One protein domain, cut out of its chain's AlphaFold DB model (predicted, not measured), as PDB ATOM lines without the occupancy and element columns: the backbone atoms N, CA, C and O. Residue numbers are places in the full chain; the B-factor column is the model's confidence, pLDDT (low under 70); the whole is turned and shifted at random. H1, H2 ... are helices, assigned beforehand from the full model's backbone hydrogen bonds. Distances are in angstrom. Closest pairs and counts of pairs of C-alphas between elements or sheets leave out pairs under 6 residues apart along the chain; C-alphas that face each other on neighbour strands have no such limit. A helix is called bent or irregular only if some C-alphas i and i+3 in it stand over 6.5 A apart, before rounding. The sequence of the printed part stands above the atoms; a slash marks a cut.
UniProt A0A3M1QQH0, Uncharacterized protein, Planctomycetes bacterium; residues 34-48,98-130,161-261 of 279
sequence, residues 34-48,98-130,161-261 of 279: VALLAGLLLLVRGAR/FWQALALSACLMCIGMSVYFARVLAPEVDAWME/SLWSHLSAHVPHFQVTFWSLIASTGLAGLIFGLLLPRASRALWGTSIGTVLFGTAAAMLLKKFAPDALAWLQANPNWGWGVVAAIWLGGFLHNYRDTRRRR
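What this domain is: This is residues 34 to 48, 98 to 130 and 161 to 261 of the 279 residues of an uncharacterized protein of Planctomycetes bacterium (UniProt A0A3M1QQH0). The model is a flat, open V of two helical arms that meet near one end. One arm is H2 side by side with H4, with short H3 at its far end; the other is a bundle of H1, H5 and H7, with short H6 bridging the far end of H5 and the start of H7. The printed part has 149 residues with seven named helices, H1 to H7 in chain order, and no named strand; its class is all helix. It is loose, with a radius of gyration of the C-alphas of 18.9 A, and spans 51 by 46 by 20 A.

How they stand to each other: H2, residues 98 to 129, is the longest helix by residues and has a kink of 64 degrees near residue 121. With residues 98 to 113 it touches H4, residues 173 to 194, at a shallow tilt of 25 degrees, opposite ways; the closest C-alphas, of Ser 105 and Gly 188, are 3.8 A apart. Beyond the kink, residues 121 to 128 of H2 touch H3, residues 161 to 169, closest at the C-alphas of Glu 124 and Leu 166, 7.0 A. H3 and H4 only just touch, only at the corner, with 3 pairs of C-alphas within 8 A. Residues 100 to 104 of H2 touch H5, residues 196 to 223, closest at the C-alphas of Gln 100 and Ser 199, 6.2 A. H5 is the hub, touching four helices. H1, residues 34 to 48, touches it at a shallow tilt of 11 degrees, with the C-alphas of Gly 46 and Gly 204 closest at 4.0 A. H7, residues 235 to 261, touches H5 at a steep tilt of 39 degrees, closest at the C-alphas of Ala 201 and Asn 253, 5.1 A. H1, H5 and H7 are an up and down bundle, each running against the one before it. H6, residues 225 to 233, touches H5, closest at the C-alphas of Leu 220 and Leu 228, 5.8 A. H2 and H7 are apart. In H3, H4, H5 and H6 every O i to N i+4 pair is within hydrogen-bond range; H1 has 9 of 11, H2 25 of 28 and H7 21 of 23.

Where its parts are: H1 begins at C-alpha 34, (50.069, 69.125, 91.942), and measures 19.4 A; it is irregular, with C-alphas 44 and 47 8.2 A apart. H2 measures 39.0 A and is only just irregular, with C-alphas 120 and 123 7.0 A apart. H3 measures 12.4 A, H4 31.3 A, H5 39.7 A and H6 12.2 A. H7 measures 40.2 A and ends at C-alpha 261, (65.501, 41.347, 89.398).

The domain as a whole: The C-alphas farthest apart, of Glu 130 and Arg 261, are 57.1 A apart. Residues 49 to 97 and 131 to 160 are not printed, with C-alpha gaps of 17.0 A and 14.2 A across the cuts. The links printed whole are tight. Residues 232 to 237, of which 235 to 237 belong to H7, stand free. The mean pLDDT of the printed part is 94.2, and no printed residue is under 70.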
ATOM      1  N   VAL A  34      49.249  69.837  92.934       95.50
ATOM      2  CA  VAL A  34      50.069  69.125  91.942       95.50
ATOM      3  C   VAL A  34      51.446  68.796  92.518       95.50
ATOM      4  O   VAL A  34      51.897  67.661  92.380       95.50
ATOM      5  N   ALA A  35      52.088  69.734  93.218       94.12
ATOM      6  CA  ALA A  35      53.353  69.497  93.909       94.12
ATOM      7  C   ALA A  35      53.222  68.416  94.994       94.12
ATOM      8  O   ALA A  35      54.067  67.527  95.067       94.12
ATOM      9  N   LEU A  36      52.140  68.429  95.781       96.75
ATOM     10  CA  LEU A  36      51.847  67.401  96.782       96.75
ATOM     11  C   LEU A  36      51.738  66.013  96.136       96.75
ATOM     12  O   LEU A  36      52.391  65.067  96.579       96.75
ATOM     13  N   LEU A  37      50.947  65.892  95.066       97.25
ATOM     14  CA  LEU A  37      50.746  64.637  94.338       97.25
ATOM     15  C   LEU A  37      52.025  64.166  93.644       97.25
ATOM     16  O   LEU A  37      52.335  62.977  93.674       97.25
ATOM     17  N   ALA A  38      52.800  65.082  93.062       94.44
ATOM     18  CA  ALA A  38      54.104  64.783  92.483       94.44
ATOM     19  C   ALA A  38      55.093  64.302  93.556       94.44
ATOM     20  O   ALA A  38      55.785  63.307  93.347       94.44
ATOM     21  N   GLY A  39      55.115  64.944  94.727       93.94
ATOM     22  CA  GLY A  39      55.913  64.529  95.882       93.94
ATOM     23  C   GLY A  39      55.535  63.131  96.363       93.94
ATOM     24  O   GLY A  39      56.407  62.285  96.560       93.94
ATOM     25  N   LEU A  40      54.235  62.839  96.443       96.00
ATOM     26  CA  LEU A  40      53.729  61.506  96.771       96.00
ATOM     27  C   LEU A  40      54.101  60.465  95.702       96.00
ATOM     28  O   LEU A  40      54.535  59.359  96.026       96.00
ATOM     29  N   LEU A  41      53.996  60.811  94.419       95.62
ATOM     30  CA  LEU A  41      54.399  59.929  93.325       95.62
ATOM     31  C   LEU A  41      55.906  59.635  93.368       95.62
ATOM     32  O   LEU A  41      56.310  58.495  93.138       95.62
ATOM     33  N   LEU A  42      56.736  60.625  93.703       92.19
ATOM     34  CA  LEU A  42      58.174  60.455  93.925       92.19
ATOM     35  C   LEU A  42      58.470  59.605  95.166       92.19
ATOM     36  O   LEU A  42      59.355  58.752  95.120       92.19
ATOM     37  N   LEU A  43      57.694  59.744  96.241       93.69
ATOM     38  CA  LEU A  43      57.798  58.870  97.412       93.69
ATOM     39  C   LEU A  43      57.514  57.405  97.066       93.69
ATOM     40  O   LEU A  43      58.191  56.522  97.582       93.69
ATOM     41  N   VAL A  44      56.561  57.127  96.175       94.00
ATOM     42  CA  VAL A  44      56.177  55.746  95.825       94.00
ATOM     43  C   VAL A  44      57.022  55.175  94.681       94.00
ATOM     44  O   VAL A  44      57.329  53.985  94.665       94.00
ATOM     45  N   ARG A  45      57.385  55.992  93.688       93.12
ATOM     46  CA  ARG A  45      58.022  55.533  92.440       93.12
ATOM     47  C   ARG A  45      59.338  56.223  92.110       93.12
ATOM     48  O   ARG A  45      59.937  55.878  91.093       93.12
ATOM     49  N   GLY A  46      59.820  57.162  92.918       88.56
ATOM     50  CA  GLY A  46      60.943  58.042  92.583       88.56
ATOM     51  C   GLY A  46      62.214  57.304  92.171       88.56
ATOM     52  O   GLY A  46      62.891  57.733  91.238       88.56
ATOM     53  N   ALA A  47      62.488  56.130  92.750       89.75
ATOM     54  CA  ALA A  47      63.653  55.324  92.375       89.75
ATOM     55  C   ALA A  47      63.658  54.886  90.896       89.75
ATOM     56  O   ALA A  47      64.729  54.677  90.322       89.75
ATOM     57  N   ARG A  48      62.478  54.745  90.274       88.75
ATOM     58  CA  ARG A  48      62.331  54.390  88.852       88.75
ATOM     59  C   ARG A  48      62.595  55.575  87.931       88.75
ATOM     60  O   ARG A  48      63.147  55.391  86.853       88.75
ATOM     61  N   PHE A  98      77.693  58.126  89.398       90.62
ATOM     62  CA  PHE A  98      78.652  59.002  90.053       90.62
ATOM     63  C   PHE A  98      77.942  60.148  90.785       90.62
ATOM     64  O   PHE A  98      78.212  60.380  91.959       90.62
ATOM     65  N   TRP A  99      76.946  60.778  90.157       87.19
ATOM     66  CA  TRP A  99      76.114  61.806  90.797       87.19
ATOM     67  C   TRP A  99      75.376  61.294  92.028       87.19
ATOM     68  O   TRP A  99      75.297  61.977  93.043       87.19
ATOM     69  N   GLN A 100      74.876  60.065  91.964       88.12
ATOM     70  CA  GLN A 100      74.263  59.398  93.103       88.12
ATOM     71  C   GLN A 100      75.236  59.163  94.258       88.12
ATOM     72  O   GLN A 100      74.845  59.271  95.422       88.12
ATOM     73  N   ALA A 101      76.492  58.846  93.946       91.12
ATOM     74  CA  ALA A 101      77.538  58.710  94.946       91.12
ATOM     75  C   ALA A 101      77.925  60.063  95.552       91.12
ATOM     76  O   ALA A 101      78.035  60.165  96.771       91.12
ATOM     77  N   LEU A 102      78.032  61.113  94.733       91.75
ATOM     78  CA  LEU A 102      78.266  62.478  95.202       91.75
ATOM     79  C   LEU A 102      77.129  62.996  96.087       91.75
ATOM     80  O   LEU A 102      77.389  63.577  97.133       91.75
ATOM     81  N   ALA A 103      75.871  62.753  95.715       88.38
ATOM     82  CA  ALA A 103      74.727  63.156  96.525       88.38
ATOM     83  C   ALA A 103      74.736  62.453  97.891       88.38
ATOM     84  O   ALA A 103      74.541  63.099  98.916       88.38
ATOM     85  N   LEU A 104      75.023  61.146  97.923       90.38
ATOM     86  CA  LEU A 104      75.125  60.408  99.182       90.38
ATOM     87  C   LEU A 104      76.320  60.872 100.029       90.38
ATOM     88  O   LEU A 104      76.188  61.002 101.242       90.38
ATOM     89  N   SER A 105      77.456  61.152  99.386       93.69
ATOM     90  CA  SER A 105      78.635  61.773  99.996       93.69
ATOM     91  C   SER A 105      78.278  63.093 100.677       93.69
ATOM     92  O   SER A 105      78.485  63.227 101.881       93.69
ATOM     93  N   ALA A 106      77.624  64.007  99.957       92.38
ATOM     94  CA  ALA A 106      77.157  65.275 100.503       92.38
ATOM     95  C   ALA A 106      76.178  65.079 101.672       92.38
ATOM     96  O   ALA A 106      76.311  65.746 102.693       92.38
ATOM     97  N   CYS A 107      75.241  64.127 101.584       91.00
ATOM     98  CA  CYS A 107      74.330  63.827 102.691       91.00
ATOM     99  C   CYS A 107      75.071  63.347 103.948       91.00
ATOM    100  O   CYS A 107      74.762  63.814 105.043       91.00
ATOM    101  N   LEU A 108      76.041  62.436 103.816       93.69
ATOM    102  CA  LEU A 108      76.821  61.964 104.965       93.69
ATOM    103  C   LEU A 108      77.730  63.056 105.533       93.69
ATOM    104  O   LEU A 108      77.846  63.146 106.753       93.69
ATOM    105  N   MET A 109      78.312  63.905 104.679       95.44
ATOM    106  CA  MET A 109      79.038  65.098 105.119       95.44
ATOM    107  C   MET A 109      78.127  66.018 105.929       95.44
ATOM    108  O   MET A 109      78.498  66.406 107.030       95.44
ATOM    109  N   CYS A 110      76.920  66.323 105.441       92.81
ATOM    110  CA  CYS A 110      75.954  67.142 106.170       92.81
ATOM    111  C   CYS A 110      75.599  66.523 107.525       92.81
ATOM    112  O   CYS A 110      75.647  67.225 108.524       92.81
ATOM    113  N   ILE A 111      75.306  65.218 107.586       92.81
ATOM    114  CA  ILE A 111      74.989  64.534 108.850       92.81
ATOM    115  C   ILE A 111      76.176  64.595 109.818       92.81
ATOM    116  O   ILE A 111      75.999  64.965 110.978       92.81
ATOM    117  N   GLY A 112      77.382  64.269 109.347       94.88
ATOM    118  CA  GLY A 112      78.599  64.335 110.153       94.88
ATOM    119  C   GLY A 112      78.841  65.744 110.690       94.88
ATOM    120  O   GLY A 112      79.046  65.922 111.890       94.88
ATOM    121  N   MET A 113      78.722  66.747 109.821       95.44
ATOM    122  CA  MET A 113      78.849  68.159 110.173       95.44
ATOM    123  C   MET A 113      77.767  68.626 111.144       95.44
ATOM    124  O   MET A 113      78.083  69.372 112.063       95.44
ATOM    125  N   SER A 114      76.518  68.179 111.003       94.00
ATOM    126  CA  SER A 114      75.437  68.513 111.938       94.00
ATOM    127  C   SER A 114      75.688  67.935 113.329       94.00
ATOM    128  O   SER A 114      75.475  68.626 114.321       94.00
ATOM    129  N   VAL A 115      76.178  66.693 113.423       95.75
ATOM    130  CA  VAL A 115      76.539  66.079 114.712       95.75
ATOM    131  C   VAL A 115      77.735  66.794 115.335       95.75
ATOM    132  O   VAL A 115      77.703  67.106 116.524       95.75
ATOM    133  N   TYR A 116      78.770  67.086 114.542       95.88
ATOM    134  CA  TYR A 116      79.937  67.838 114.999       95.88
ATOM    135  C   TYR A 116      79.556  69.243 115.471       95.88
ATOM    136  O   TYR A 116      79.981  69.669 116.543       95.88
ATOM    137  N   PHE A 117      78.682  69.925 114.730       95.88
ATOM    138  CA  PHE A 117      78.148  71.220 115.119       95.88
ATOM    139  C   PHE A 117      77.429  71.133 116.467       95.88
ATOM    140  O   PHE A 117      77.823  71.815 117.403       95.88
ATOM    141  N   ALA A 118      76.451  70.236 116.604       94.81
ATOM    142  CA  ALA A 118      75.657  70.115 117.825       94.81
ATOM    143  C   ALA A 118      76.479  69.718 119.064       94.81
ATOM    144  O   ALA A 118      76.098  70.048 120.183       94.81
ATOM    145  N   ARG A 119      77.576  68.970 118.885       96.25
ATOM    146  CA  ARG A 119      78.395  68.458 119.995       96.25
ATOM    147  C   ARG A 119      79.578  69.343 120.359       96.25
ATOM    148  O   ARG A 119      79.985  69.309 121.514       96.25
ATOM    149  N   VAL A 120      80.153  70.051 119.390       96.12
ATOM    150  CA  VAL A 120      81.434  70.755 119.558       96.12
ATOM    151  C   VAL A 120      81.302  72.239 119.246       96.12
ATOM    152  O   VAL A 120      81.755  73.054 120.035       96.12
ATOM    153  N   LEU A 121      80.684  72.605 118.118       95.44
ATOM    154  CA  LEU A 121      80.681  74.004 117.665       95.44
ATOM    155  C   LEU A 121      79.566  74.848 118.276       95.44
ATOM    156  O   LEU A 121      79.757  76.047 118.406       95.44
ATOM    157  N   ALA A 122      78.427  74.255 118.637       96.38
ATOM    158  CA  ALA A 122      77.271  74.974 119.166       96.38
ATOM    159  C   ALA A 122      77.620  75.934 120.324       96.38
ATOM    160  O   ALA A 122      77.336  77.116 120.166       96.38
ATOM    161  N   PRO A 123      78.309  75.514 121.409       95.94
ATOM    162  CA  PRO A 123      78.625  76.432 122.506       95.94
ATOM    163  C   PRO A 123      79.539  77.594 122.087       95.94
ATOM    164  O   PRO A 123      79.359  78.713 122.549       95.94
ATOM    165  N   GLU A 124      80.492  77.353 121.186       95.81
ATOM    166  CA  GLU A 124      81.430  78.379 120.700       95.81
ATOM    167  C   GLU A 124      80.753  79.355 119.732       95.81
ATOM    168  O   GLU A 124      81.034  80.549 119.712       95.81
ATOM    169  N   VAL A 125      79.832  78.844 118.917       95.31
ATOM    170  CA  VAL A 125      79.012  79.656 118.021       95.31
ATOM    171  C   VAL A 125      78.046  80.517 118.832       95.31
ATOM    172  O   VAL A 125      77.888  81.691 118.507       95.31
ATOM    173  N   ASP A 126      77.450  79.970 119.892       94.62
ATOM    174  CA  ASP A 126      76.587  80.717 120.807       94.62
ATOM    175  C   ASP A 126      77.389  81.810 121.532       94.62
ATOM    176  O   ASP A 126      76.971  82.965 121.520       94.62
ATOM    177  N   ALA A 127      78.592  81.501 122.031       93.44
ATOM    178  CA  ALA A 127      79.498  82.483 122.636       93.44
ATOM    179  C   ALA A 127      79.942  83.587 121.656       93.44
ATOM    180  O   ALA A 127      80.119  84.738 122.051       93.44
ATOM    181  N   TRP A 128      80.103  83.267 120.369       93.06
ATOM    182  CA  TRP A 128      80.384  84.257 119.325       93.06
ATOM    183  C   TRP A 128      79.166  85.128 118.981       93.06
ATOM    184  O   TRP A 128      79.328  86.291 118.605       93.06
ATOM    185  N   MET A 129      77.954  84.568 119.067       91.75
ATOM    186  CA  MET A 129      76.705  85.300 118.834       91.75
ATOM    187  C   MET A 129      76.262  86.131 120.037       91.75
ATOM    188  O   MET A 129      75.490  87.077 119.852       91.75
ATOM    189  N   GLU A 130      76.719  85.796 121.246       90.00
ATOM    190  CA  GLU A 130      76.462  86.607 122.426       90.00
ATOM    191  C   GLU A 130      76.974  88.035 122.176       90.00
ATOM    192  O   GLU A 130      78.135  88.234 121.804       90.00
ATOM    193  N   SER A 161      84.964  85.772 109.813       94.06
ATOM    194  CA  SER A 161      85.137  86.117 111.230       94.06
ATOM    195  C   SER A 161      84.782  84.947 112.145       94.06
ATOM    196  O   SER A 161      85.547  84.634 113.054       94.06
ATOM    197  N   LEU A 162      83.675  84.246 111.868       94.25
ATOM    198  CA  LEU A 162      83.296  83.039 112.600       94.25
ATOM    199  C   LEU A 162      84.361  81.944 112.451       94.25
ATOM    200  O   LEU A 162      84.759  81.323 113.431       94.25
ATOM    201  N   TRP A 163      84.872  81.729 111.236       96.94
ATOM    202  CA  TRP A 163      85.928  80.747 110.986       96.94
ATOM    203  C   TRP A 163      87.216  81.059 111.756       96.94
ATOM    204  O   TRP A 163      87.849  80.156 112.310       96.94
ATOM    205  N   SER A 164      87.604  82.337 111.807       96.88
ATOM    206  CA  SER A 164      88.747  82.798 112.594       96.88
ATOM    207  C   SER A 164      88.514  82.597 114.091       96.88
ATOM    208  O   SER A 164      89.400  82.069 114.763       96.88
ATOM    209  N   HIS A 165      87.320  82.930 114.593       95.44
ATOM    210  CA  HIS A 165      86.939  82.720 115.988       95.44
ATOM    211  C   HIS A 165      87.016  81.237 116.381       95.44
ATOM    212  O   HIS A 165      87.711  80.895 117.338       95.44
ATOM    213  N   LEU A 166      86.404  80.347 115.592       96.69
ATOM    214  CA  LEU A 166      86.441  78.897 115.818       96.69
ATOM    215  C   LEU A 166      87.863  78.334 115.745       96.69
ATOM    216  O   LEU A 166      88.228  77.474 116.541       96.69
ATOM    217  N   SER A 167      88.690  78.834 114.823       97.38
ATOM    218  CA  SER A 167      90.090  78.406 114.711       97.38
ATOM    219  C   SER A 167      90.933  78.805 115.929       97.38
ATOM    220  O   SER A 167      91.919  78.131 116.213       97.38
ATOM    221  N   ALA A 168      90.572  79.889 116.621       97.56
ATOM    222  CA  ALA A 168      91.276  80.363 117.809       97.56
ATOM    223  C   ALA A 168      90.819  79.658 119.099       97.56
ATOM    224  O   ALA A 168      91.654  79.392 119.961       97.56
ATOM    225  N   HIS A 169      89.524  79.349 119.227       97.06
ATOM    226  CA  HIS A 169      88.939  78.838 120.475       97.06
ATOM    227  C   HIS A 169      88.798  77.310 120.510       97.06
ATOM    228  O   HIS A 169      88.847  76.721 121.587       97.06
ATOM    229  N   VAL A 170      88.705  76.638 119.355       97.19
ATOM    230  CA  VAL A 170      88.562  75.175 119.283       97.19
ATOM    231  C   VAL A 170      89.897  74.516 118.902       97.19
ATOM    232  O   VAL A 170      90.352  74.648 117.758       97.19
ATOM    233  N   PRO A 171      90.535  73.745 119.809       97.31
ATOM    234  CA  PRO A 171      91.781  73.047 119.514       97.31
ATOM    235  C   PRO A 171      91.636  72.108 118.314       97.31
ATOM    236  O   PRO A 171      90.696  71.318 118.228       97.31
ATOM    237  N   HIS A 172      92.589  72.173 117.382       96.06
ATOM    238  CA  HIS A 172      92.619  71.342 116.171       96.06
ATOM    239  C   HIS A 172      91.383  71.461 115.256       96.06
ATOM    240  O   HIS A 172      91.175  70.590 114.410       96.06
ATOM    241  N   PHE A 173      90.602  72.545 115.362       96.44
ATOM    242  CA  PHE A 173      89.375  72.760 114.588       96.44
ATOM    243  C   PHE A 173      89.513  72.426 113.099       96.44
ATOM    244  O   PHE A 173      88.745  71.623 112.571       96.44
ATOM    245  N   GLN A 174      90.517  72.999 112.424       96.81
ATOM    246  CA  GLN A 174      90.686  72.834 110.978       96.81
ATOM    247  C   GLN A 174      90.982  71.379 110.596       96.81
ATOM    248  O   GLN A 174      90.412  70.862 109.638       96.81
ATOM    249  N   VAL A 175      91.834  70.696 111.364       97.62
ATOM    250  CA  VAL A 175      92.201  69.297 111.101       97.62
ATOM    251  C   VAL A 175      90.996  68.381 111.313       97.62
ATOM    252  O   VAL A 175      90.704  67.541 110.459       97.62
ATOM    253  N   THR A 176      90.252  68.561 112.405       96.94
ATOM    254  CA  THR A 176      89.032  67.790 112.685       96.94
ATOM    255  C   THR A 176      87.943  68.052 111.646       96.94
ATOM    256  O   THR A 176      87.329  67.113 111.152       96.94
ATOM    257  N   PHE A 177      87.746  69.307 111.239       96.44
ATOM    258  CA  PHE A 177      86.773  69.676 110.210       96.44
ATOM    259  C   PHE A 177      87.088  69.014 108.861       96.44
ATOM    260  O   PHE A 177      86.240  68.330 108.285       96.44
ATOM    261  N   TRP A 178      88.323  69.161 108.365       97.62
ATOM    262  CA  TRP A 178      88.710  68.601 107.070       97.62
ATOM    263  C   TRP A 178      88.752  67.075 107.082       97.62
ATOM    264  O   TRP A 178      88.313  66.451 106.117       97.62
ATOM    265  N   SER A 179      89.222  66.458 108.170       97.56
ATOM    266  CA  SER A 179      89.209  64.997 108.308       97.56
ATOM    267  C   SER A 179      87.788  64.437 108.374       97.56
ATOM    268  O   SER A 179      87.511  63.408 107.754       97.56
ATOM    269  N   LEU A 180      86.859  65.124 109.044       96.62
ATOM    270  CA  LEU A 180      85.451  64.743 109.086       96.62
ATOM    271  C   LEU A 180      84.814  64.816 107.694       96.62
ATOM    272  O   LEU A 180      84.195  63.845 107.261       96.62
ATOM    273  N   ILE A 181      85.009  65.917 106.963       96.75
ATOM    274  CA  ILE A 181      84.503  66.066 105.590       96.75
ATOM    275  C   ILE A 181      85.114  65.011 104.668       96.75
ATOM    276  O   ILE A 181      84.384  64.338 103.943       96.75
ATOM    277  N   ALA A 182      86.434  64.818 104.710       97.38
ATOM    278  CA  ALA A 182      87.117  63.851 103.859       97.38
ATOM    279  C   ALA A 182      86.656  62.411 104.143       97.38
ATOM    280  O   ALA A 182      86.354  61.667 103.210       97.38
ATOM    281  N   SER A 183      86.550  62.020 105.417       97.50
ATOM    282  CA  SER A 183      86.158  60.662 105.813       97.50
ATOM    283  C   SER A 183      84.683  60.365 105.529       97.50
ATOM    284  O   SER A 183      84.381  59.368 104.872       97.50
ATOM    285  N   THR A 184      83.758  61.232 105.955       96.75
ATOM    286  CA  THR A 184      82.319  61.076 105.667       96.75
ATOM    287  C   THR A 184      82.028  61.177 104.173       96.75
ATOM    288  O   THR A 184      81.217  60.415 103.639       96.75
ATOM    289  N   GLY A 185      82.759  62.050 103.481       95.81
ATOM    290  CA  GLY A 185      82.709  62.209 102.042       95.81
ATOM    291  C   GLY A 185      83.120  60.956 101.287       95.81
ATOM    292  O   GLY A 185      82.361  60.458 100.449       95.81
ATOM    293  N   LEU A 186      84.297  60.415 101.607       97.19
ATOM    294  CA  LEU A 186      84.805  59.186 101.007       97.19
ATOM    295  C   LEU A 186      83.888  58.001 101.321       97.19
ATOM    296  O   LEU A 186      83.550  57.236 100.420       97.19
ATOM    297  N   ALA A 187      83.419  57.885 102.567       95.75
ATOM    298  CA  ALA A 187      82.473  56.847 102.961       95.75
ATOM    299  C   ALA A 187      81.189  56.916 102.123       95.75
ATOM    300  O   ALA A 187      80.769  55.907 101.558       95.75
ATOM    301  N   GLY A 188      80.584  58.097 101.973       93.88
ATOM    302  CA  GLY A 188      79.357  58.246 101.189       93.88
ATOM    303  C   GLY A 188      79.563  57.998  99.697       93.88
ATOM    304  O   GLY A 188      78.686  57.417  99.055       93.88
ATOM    305  N   LEU A 189      80.741  58.327  99.162       94.44
ATOM    306  CA  LEU A 189      81.110  57.991  97.789       94.44
ATOM    307  C   LEU A 189      81.218  56.470  97.598       94.44
ATOM    308  O   LEU A 189      80.605  55.917  96.684       94.44
ATOM    309  N   ILE A 190      81.923  55.779  98.499       95.12
ATOM    310  CA  ILE A 190      82.061  54.316  98.485       95.12
ATOM    311  C   ILE A 190      80.685  53.650  98.605       95.12
ATOM    312  O   ILE A 190      80.323  52.822  97.766       95.12
ATOM    313  N   PHE A 191      79.871  54.041  99.589       92.38
ATOM    314  CA  PHE A 191      78.528  53.488  99.767       92.38
ATOM    315  C   PHE A 191      77.624  53.759  98.566       92.38
ATOM    316  O   PHE A 191      76.860  52.882  98.160       92.38
ATOM    317  N   GLY A 192      77.724  54.940  97.959       91.50
ATOM    318  CA  GLY A 192      76.920  55.304  96.800       91.50
ATOM    319  C   GLY A 192      77.269  54.480  95.561       91.50
ATOM    320  O   GLY A 192      76.369  54.061  94.829       91.50
ATOM    321  N   LEU A 193      78.558  54.181  95.367       92.75
ATOM    322  CA  LEU A 193      79.040  53.333  94.276       92.75
ATOM    323  C   LEU A 193      78.702  51.849  94.489       92.75
ATOM    324  O   LEU A 193      78.293  51.178  93.532       92.75
ATOM    325  N   LEU A 194      78.827  51.354  95.727       94.25
ATOM    326  CA  LEU A 194      78.566  49.955  96.091       94.25
ATOM    327  C   LEU A 194      77.068  49.622  96.169       94.25
ATOM    328  O   LEU A 194      76.664  48.506  95.839       94.25
ATOM    329  N   LEU A 195      76.224  50.576  96.574       93.75
ATOM    330  CA  LEU A 195      74.793  50.367  96.808       93.75
ATOM    331  C   LEU A 195      73.921  51.270  95.914       93.75
ATOM    332  O   LEU A 195      73.063  52.003  96.420       93.75
ATOM    333  N   PRO A 196      74.023  51.171  94.572       87.69
ATOM    334  CA  PRO A 196      73.296  52.054  93.655       87.69
ATOM    335  C   PRO A 196      71.771  51.957  93.823       87.69
ATOM    336  O   PRO A 196      71.043  52.913  93.573       87.69
ATOM    337  N   ARG A 197      71.257  50.811  94.288       89.88
ATOM    338  CA  ARG A 197      69.822  50.629  94.574       89.88
ATOM    339  C   ARG A 197      69.367  51.420  95.795       89.88
ATOM    340  O   ARG A 197      68.327  52.068  95.735       89.88
ATOM    341  N   ALA A 198      70.143  51.365  96.877       91.38
ATOM    342  CA  ALA A 198      69.845  52.130  98.080       91.38
ATOM    343  C   ALA A 198      69.939  53.626  97.777       91.38
ATOM    344  O   ALA A 198      69.024  54.359  98.128       91.38
ATOM    345  N   SER A 199      70.958  54.053  97.024       90.00
ATOM    346  CA  SER A 199      71.099  55.455  96.622       90.00
ATOM    347  C   SER A 199      69.916  55.954  95.772       90.00
ATOM    348  O   SER A 199      69.351  57.003  96.068       90.00
ATOM    349  N   ARG A 200      69.428  55.173  94.789       91.00
ATOM    350  CA  ARG A 200      68.190  55.507  94.039       91.00
ATOM    351  C   ARG A 200      66.969  55.654  94.942       91.00
ATOM    352  O   ARG A 200      66.191  56.587  94.757       91.00
ATOM    353  N   ALA A 201      66.796  54.732  95.887       93.38
ATOM    354  CA  ALA A 201      65.688  54.780  96.832       93.38
ATOM    355  C   ALA A 201      65.792  55.998  97.758       93.38
ATOM    356  O   ALA A 201      64.796  56.697  97.930       93.38
ATOM    357  N   LEU A 202      66.984  56.290  98.289       91.75
ATOM    358  CA  LEU A 202      67.249  57.470  99.114       91.75
ATOM    359  C   LEU A 202      66.935  58.752  98.347       91.75
ATOM    360  O   LEU A 202      66.162  59.567  98.830       91.75
ATOM    361  N   TRP A 203      67.457  58.901  97.129       90.25
ATOM    362  CA  TRP A 203      67.254  60.099  96.314       90.25
ATOM    363  C   TRP A 203      65.771  60.365  96.030       90.25
ATOM    364  O   TRP A 203      65.269  61.451  96.318       90.25
ATOM    365  N   GLY A 204      65.049  59.354  95.525       91.69
ATOM    366  CA  GLY A 204      63.628  59.495  95.195       91.69
ATOM    367  C   GLY A 204      62.776  59.816  96.421       91.69
ATOM    368  O   GLY A 204      61.891  60.667  96.363       91.69
ATOM    369  N   THR A 205      63.101  59.188  97.549       94.75
ATOM    370  CA  THR A 205      62.384  59.395  98.807       94.75
ATOM    371  C   THR A 205      62.677  60.763  99.411       94.75
ATOM    372  O   THR A 205      61.746  61.432  99.845       94.75
ATOM    373  N   SER A 206      63.932  61.216  99.424       92.75
ATOM    374  CA  SER A 206      64.302  62.517  99.989       92.75
ATOM    375  C   SER A 206      63.666  63.666  99.213       92.75
ATOM    376  O   SER A 206      63.022  64.517  99.820       92.75
ATOM    377  N   ILE A 207      63.751  63.657  97.877       91.88
ATOM    378  CA  ILE A 207      63.105  64.691  97.053       91.88
ATOM    379  C   ILE A 207      61.585  64.617  97.188       91.88
ATOM    380  O   ILE A 207      60.941  65.646  97.376       91.88
ATOM    381  N   GLY A 208      61.015  63.408  97.152       94.19
ATOM    382  CA  GLY A 208      59.582  63.215  97.352       94.19
ATOM    383  C   GLY A 208      59.106  63.737  98.708       94.19
ATOM    384  O   GLY A 208      58.093  64.419  98.764       94.19
ATOM    385  N   THR A 209      59.866  63.498  99.781       96.06
ATOM    386  CA  THR A 209      59.548  63.973 101.138       96.06
ATOM    387  C   THR A 209      59.626  65.489 101.234       96.06
ATOM    388  O   THR A 209      58.730  66.096 101.807       96.06
ATOM    389  N   VAL A 210      60.659  66.117 100.663       94.56
ATOM    390  CA  VAL A 210      60.794  67.582 100.670       94.56
ATOM    391  C   VAL A 210      59.654  68.224  99.883       94.56
ATOM    392  O   VAL A 210      59.000  69.138 100.384       94.56
ATOM    393  N   LEU A 211      59.360  67.718  98.684       94.50
ATOM    394  CA  LEU A 211      58.292  68.251  97.842       94.50
ATOM    395  C   LEU A 211      56.910  68.036  98.479       94.50
ATOM    396  O   LEU A 211      56.111  68.965  98.555       94.50
ATOM    397  N   PHE A 212      56.649  66.834  99.001       96.69
ATOM    398  CA  PHE A 212      55.409  66.512  99.705       96.69
ATOM    399  C   PHE A 212      55.255  67.341 100.983       96.69
ATOM    400  O   PHE A 212      54.211  67.941 101.198       96.69
ATOM    401  N   GLY A 213      56.294  67.407 101.818       95.50
ATOM    402  CA  GLY A 213      56.272  68.106 103.100       95.50
ATOM    403  C   GLY A 213      56.072  69.610 102.946       95.50
ATOM    404  O   GLY A 213      55.248  70.192 103.646       95.50
ATOM    405  N   THR A 214      56.762  70.239 101.992       93.94
ATOM    406  CA  THR A 214      56.592  71.676 101.709       93.94
ATOM    407  C   THR A 214      55.200  71.983 101.157       93.94
ATOM    408  O   THR A 214      54.541  72.897 101.652       93.94
ATOM    409  N   ALA A 215      54.702  71.190 100.203       94.81
ATOM    410  CA  ALA A 215      53.348  71.344  99.675       94.81
ATOM    411  C   ALA A 215      52.273  71.108 100.751       94.81
ATOM    412  O   ALA A 215      51.329  71.890 100.862       94.81
ATOM    413  N   ALA A 216      52.438  70.083 101.591       96.50
ATOM    414  CA  ALA A 216      51.547  69.797 102.711       96.50
ATOM    415  C   ALA A 216      51.542  70.942 103.729       96.50
ATOM    416  O   ALA A 216      50.473  71.369 104.153       96.50
ATOM    417  N   ALA A 217      52.710  71.494 104.071       95.00
ATOM    418  CA  ALA A 217      52.815  72.642 104.967       95.00
ATOM    419  C   ALA A 217      52.120  73.888 104.392       95.00
ATOM    420  O   ALA A 217      51.424  74.590 105.125       95.00
ATOM    421  N   MET A 218      52.243  74.148 103.085       94.12
ATOM    422  CA  MET A 218      51.526  75.247 102.424       94.12
ATOM    423  C   MET A 218      50.005  75.043 102.433       94.12
ATOM    424  O   MET A 218      49.260  75.992 102.681       94.12
ATOM    425  N   LEU A 219      49.535  73.813 102.204       95.31
ATOM    426  CA  LEU A 219      48.112  73.484 102.276       95.31
ATOM    427  C   LEU A 219      47.580  73.594 103.709       95.31
ATOM    428  O   LEU A 219      46.525  74.193 103.906       95.31
ATOM    429  N   LEU A 220      48.325  73.113 104.709       96.12
ATOM    430  CA  LEU A 220      47.985  73.294 106.123       96.12
ATOM    431  C   LEU A 220      47.914  74.778 106.483       96.12
ATOM    432  O   LEU A 220      46.922  75.207 107.053       96.12
ATOM    433  N   LYS A 221      48.890  75.590 106.063       95.56
ATOM    434  CA  LYS A 221      48.869  77.043 106.295       95.56
ATOM    435  C   LYS A 221      47.589  77.697 105.768       95.56
ATOM    436  O   LYS A 221      47.081  78.625 106.387       95.56
ATOM    437  N   LYS A 222      47.090  77.237 104.616       93.75
ATOM    438  CA  LYS A 222      45.909  77.807 103.958       93.75
ATOM    439  C   LYS A 222      44.587  77.289 104.529       93.75
ATOM    440  O   LYS A 222      43.663  78.076 104.687       93.75
ATOM    441  N   PHE A 223      44.477  75.984 104.776       96.56
ATOM    442  CA  PHE A 223      43.204  75.326 105.094       96.56
ATOM    443  C   PHE A 223      43.054  74.929 106.569       96.56
ATOM    444  O   PHE A 223      41.931  74.746 107.026       96.56
ATOM    445  N   ALA A 224      44.154  74.786 107.309       97.44
ATOM    446  CA  ALA A 224      44.171  74.371 108.712       97.44
ATOM    447  C   ALA A 224      45.326  75.054 109.481       97.44
ATOM    448  O   ALA A 224      46.255  74.375 109.937       97.44
ATOM    449  N   PRO A 225      45.311  76.397 109.606       97.00
ATOM    450  CA  PRO A 225      46.409  77.145 110.221       97.00
ATOM    451  C   PRO A 225      46.658  76.731 111.677       97.00
ATOM    452  O   PRO A 225      47.815  76.654 112.083       97.00
ATOM    453  N   ASP A 226      45.612  76.362 112.424       97.94
ATOM    454  CA  ASP A 226      45.727  75.885 113.809       97.94
ATOM    455  C   ASP A 226      46.526  74.578 113.907       97.94
ATOM    456  O   ASP A 226      47.339  74.401 114.813       97.94
ATOM    457  N   ALA A 227      46.359  73.673 112.934       96.62
ATOM    458  CA  ALA A 227      47.124  72.432 112.873       96.62
ATOM    459  C   ALA A 227      48.604  72.698 112.562       96.62
ATOM    460  O   ALA A 227      49.480  72.061 113.146       96.62
ATOM    461  N   LEU A 228      48.895  73.660 111.676       95.75
ATOM    462  CA  LEU A 228      50.272  74.081 111.409       95.75
ATOM    463  C   LEU A 228      50.904  74.732 112.645       95.75
ATOM    464  O   LEU A 228      52.040  74.403 112.977       95.75
ATOM    465  N   ALA A 229      50.172  75.606 113.340       96.62
ATOM    466  CA  ALA A 229      50.632  76.245 114.569       96.62
ATOM    467  C   ALA A 229      50.914  75.208 115.667       96.62
ATOM    468  O   ALA A 229      51.960  75.254 116.312       96.62
ATOM    469  N   TRP A 230      50.040  74.210 115.824       96.94
ATOM    470  CA  TRP A 230      50.270  73.092 116.737       96.94
ATOM    471  C   TRP A 230      51.526  72.288 116.369       96.94
ATOM    472  O   TRP A 230      52.317  71.948 117.252       96.94
ATOM    473  N   LEU A 231      51.748  72.018 115.077       95.31
ATOM    474  CA  LEU A 231      52.931  71.299 114.595       95.31
ATOM    475  C   LEU A 231      54.221  72.104 114.831       95.31
ATOM    476  O   LEU A 231      55.247  71.532 115.190       95.31
ATOM    477  N   GLN A 232      54.160  73.429 114.666       94.69
ATOM    478  CA  GLN A 232      55.262  74.350 114.959       94.69
ATOM    479  C   GLN A 232      55.564  74.420 116.461       94.69
ATOM    480  O   GLN A 232      56.731  74.455 116.840       94.69
ATOM    481  N   ALA A 233      54.536  74.372 117.313       96.94
ATOM    482  CA  ALA A 233      54.695  74.298 118.765       96.94
ATOM    483  C   ALA A 233      55.261  72.945 119.239       96.94
ATOM    484  O   ALA A 233      55.842  72.861 120.319       96.94
ATOM    485  N   ASN A 234      55.120  71.886 118.434       97.06
ATOM    486  CA  ASN A 234      55.552  70.526 118.755       97.06
ATOM    487  C   ASN A 234      56.530  69.978 117.695       97.06
ATOM    488  O   ASN A 234      56.214  69.000 117.005       97.06
ATOM    489  N   PRO A 235      57.744  70.547 117.567       92.44
ATOM    490  CA  PRO A 235      58.660  70.231 116.470       92.44
ATOM    491  C   PRO A 235      59.056  68.749 116.426       92.44
ATOM    492  O   PRO A 235      59.196  68.183 115.344       92.44
ATOM    493  N   ASN A 236      59.165  68.086 117.582       95.06
ATOM    494  CA  ASN A 236      59.481  66.657 117.660       95.06
ATOM    495  C   ASN A 236      58.430  65.787 116.951       95.06
ATOM    496  O   ASN A 236      58.786  64.820 116.279       95.06
ATOM    497  N   TRP A 237      57.146  66.150 117.047       95.06
ATOM    498  CA  TRP A 237      56.068  65.455 116.341       95.06
ATOM    499  C   TRP A 237      56.121  65.717 114.839       95.06
ATOM    500  O   TRP A 237      56.025  64.772 114.056       95.06
ATOM    501  N   GLY A 238      56.341  66.973 114.432       92.56
ATOM    502  CA  GLY A 238      56.515  67.330 113.023       92.56
ATOM    503  C   GLY A 238      57.647  66.536 112.367       92.56
ATOM    504  O   GLY A 238      57.438  65.871 111.349       92.56
ATOM    505  N   TRP A 239      58.824  66.516 112.996       93.38
ATOM    506  CA  TRP A 239      59.965  65.735 112.522       93.38
ATOM    507  C   TRP A 239      59.727  64.226 112.584       93.38
ATOM    508  O   TRP A 239      60.142  63.519 111.670       93.38
ATOM    509  N   GLY A 240      59.015  63.730 113.599       96.31
ATOM    510  CA  GLY A 240      58.625  62.324 113.697       96.31
ATOM    511  C   GLY A 240      57.761  61.868 112.519       96.31
ATOM    512  O   GLY A 240      58.032  60.826 111.920       96.31
ATOM    513  N   VAL A 241      56.772  62.676 112.122       95.00
ATOM    514  CA  VAL A 241      55.922  62.399 110.951       95.00
ATOM    515  C   VAL A 241      56.737  62.436 109.658       95.00
ATOM    516  O   VAL A 241      56.635  61.516 108.845       95.00
ATOM    517  N   VAL A 242      57.588  63.451 109.477       95.44
ATOM    518  CA  VAL A 242      58.471  63.556 108.301       95.44
ATOM    519  C   VAL A 242      59.401  62.344 108.206       95.44
ATOM    520  O   VAL A 242      59.512  61.739 107.139       95.44
ATOM    521  N   ALA A 243      60.017  61.939 109.319       94.81
ATOM    522  CA  ALA A 243      60.892  60.773 109.382       94.81
ATOM    523  C   ALA A 243      60.140  59.471 109.077       94.81
ATOM    524  O   ALA A 243      60.661  58.624 108.351       94.81
ATOM    525  N   ALA A 244      58.907  59.313 109.570       96.94
ATOM    526  CA  ALA A 244      58.076  58.146 109.290       96.94
ATOM    527  C   ALA A 244      57.685  58.052 107.805       96.94
ATOM    528  O   ALA A 244      57.815  56.982 107.203       96.94
ATOM    529  N   ILE A 245      57.263  59.166 107.193       96.75
ATOM    530  CA  ILE A 245      56.939  59.241 105.758       96.75
ATOM    531  C   ILE A 245      58.175  58.915 104.921       96.75
ATOM    532  O   ILE A 245      58.109  58.084 104.011       96.75
ATOM    533  N   TRP A 246      59.308  59.530 105.259       96.62
ATOM    534  CA  TRP A 246      60.572  59.280 104.584       96.62
ATOM    535  C   TRP A 246      60.979  57.808 104.709       96.62
ATOM    536  O   TRP A 246      61.203  57.140 103.706       96.62
ATOM    537  N   LEU A 247      60.993  57.235 105.913       96.75
ATOM    538  CA  LEU A 247      61.395  55.842 106.114       96.75
ATOM    539  C   LEU A 247      60.458  54.869 105.381       96.75
ATOM    540  O   LEU A 247      60.925  53.921 104.743       96.75
ATOM    541  N   GLY A 248      59.147  55.123 105.415       97.00
ATOM    542  CA  GLY A 248      58.147  54.351 104.680       97.00
ATOM    543  C   GLY A 248      58.375  54.388 103.166       97.00
ATOM    544  O   GLY A 248      58.434  53.335 102.524       97.00
ATOM    545  N   GLY A 249      58.582  55.582 102.600       95.69
ATOM    546  CA  GLY A 249      58.900  55.768 101.182       95.69
ATOM    547  C   GLY A 249      60.226  55.114 100.784       95.69
ATOM    548  O   GLY A 249      60.306  54.440  99.753       95.69
ATOM    549  N   PHE A 250      61.248  55.209 101.638       95.38
ATOM    550  CA  PHE A 250      62.548  54.583 101.410       95.38
ATOM    551  C   PHE A 250      62.429  53.060 101.359       95.38
ATOM    552  O   PHE A 250      62.863  52.438 100.386       95.38
ATOM    553  N   LEU A 251      61.796  52.449 102.365       96.38
ATOM    554  CA  LEU A 251      61.597  51.001 102.421       96.38
ATOM    555  C   LEU A 251      60.749  50.502 101.246       96.38
ATOM    556  O   LEU A 251      61.043  49.439 100.688       96.38
ATOM    557  N   HIS A 252      59.733  51.267 100.839       96.25
ATOM    558  CA  HIS A 252      58.915  50.954  99.672       96.25
ATOM    559  C   HIS A 252      59.745  50.958  98.379       96.25
ATOM    560  O   HIS A 252      59.822  49.928  97.702       96.25
ATOM    561  N   ASN A 253      60.440  52.061  98.075       94.12
ATOM    562  CA  ASN A 253      61.310  52.177  96.899       94.12
ATOM    563  C   ASN A 253      62.417  51.109  96.895       94.12
ATOM    564  O   ASN A 253      62.727  50.503  95.864       94.12
ATOM    565  N   TYR A 254      63.011  50.834  98.055       93.88
ATOM    566  CA  TYR A 254      64.052  49.824  98.191       93.88
ATOM    567  C   TYR A 254      63.531  48.414  97.873       93.88
ATOM    568  O   TYR A 254      64.174  47.657  97.141       93.88
ATOM    569  N   ARG A 255      62.340  48.055  98.367       94.44
ATOM    570  CA  ARG A 255      61.691  46.772  98.049       94.44
ATOM    571  C   ARG A 255      61.301  46.678  96.575       94.44
ATOM    572  O   ARG A 255      61.523  45.632  95.964       94.44
ATOM    573  N   ASP A 256      60.772  47.754  96.000       92.25
ATOM    574  CA  ASP A 256      60.359  47.793  94.596       92.25
ATOM    575  C   ASP A 256      61.543  47.560  93.640       92.25
ATOM    576  O   ASP A 256      61.473  46.725  92.734       92.25
ATOM    577  N   THR A 257      62.693  48.187  93.913       88.19
ATOM    578  CA  THR A 257      63.919  47.959  93.123       88.19
ATOM    579  C   THR A 257      64.473  46.535  93.250       88.19
ATOM    580  O   THR A 257      65.137  46.058  92.328       88.19
ATOM    581  N   ARG A 258      64.195  45.819  94.353       88.50
ATOM    582  CA  ARG A 258      64.584  44.405  94.517       88.50
ATOM    583  C   ARG A 258      63.692  43.446  93.723       88.50
ATOM    584  O   ARG A 258      64.219  42.477  93.178       88.50
ATOM    585  N   ARG A 259      62.376  43.688  93.648       87.88
ATOM    586  CA  ARG A 259      61.418  42.763  93.004       87.88
ATOM    587  C   ARG A 259      61.691  42.567  91.509       87.88
ATOM    588  O   ARG A 259      61.639  41.437  91.043       87.88
ATOM    589  N   ARG A 260      62.085  43.619  90.782       77.81
ATOM    590  CA  ARG A 260      62.336  43.541  89.328       77.81
ATOM    591  C   ARG A 260      63.413  42.538  88.915       77.81
ATOM    592  O   ARG A 260      63.277  41.932  87.863       77.81
ATOM    593  N   ARG A 261      64.450  42.323  89.733       72.62
ATOM    594  CA  ARG A 261      65.501  41.347  89.398       72.62
ATOM    595  C   ARG A 261      64.953  39.921  89.348       72.62
ATOM    596  O   ARG A 261      65.406  39.135  88.541       72.62
TER     597      ARG A 261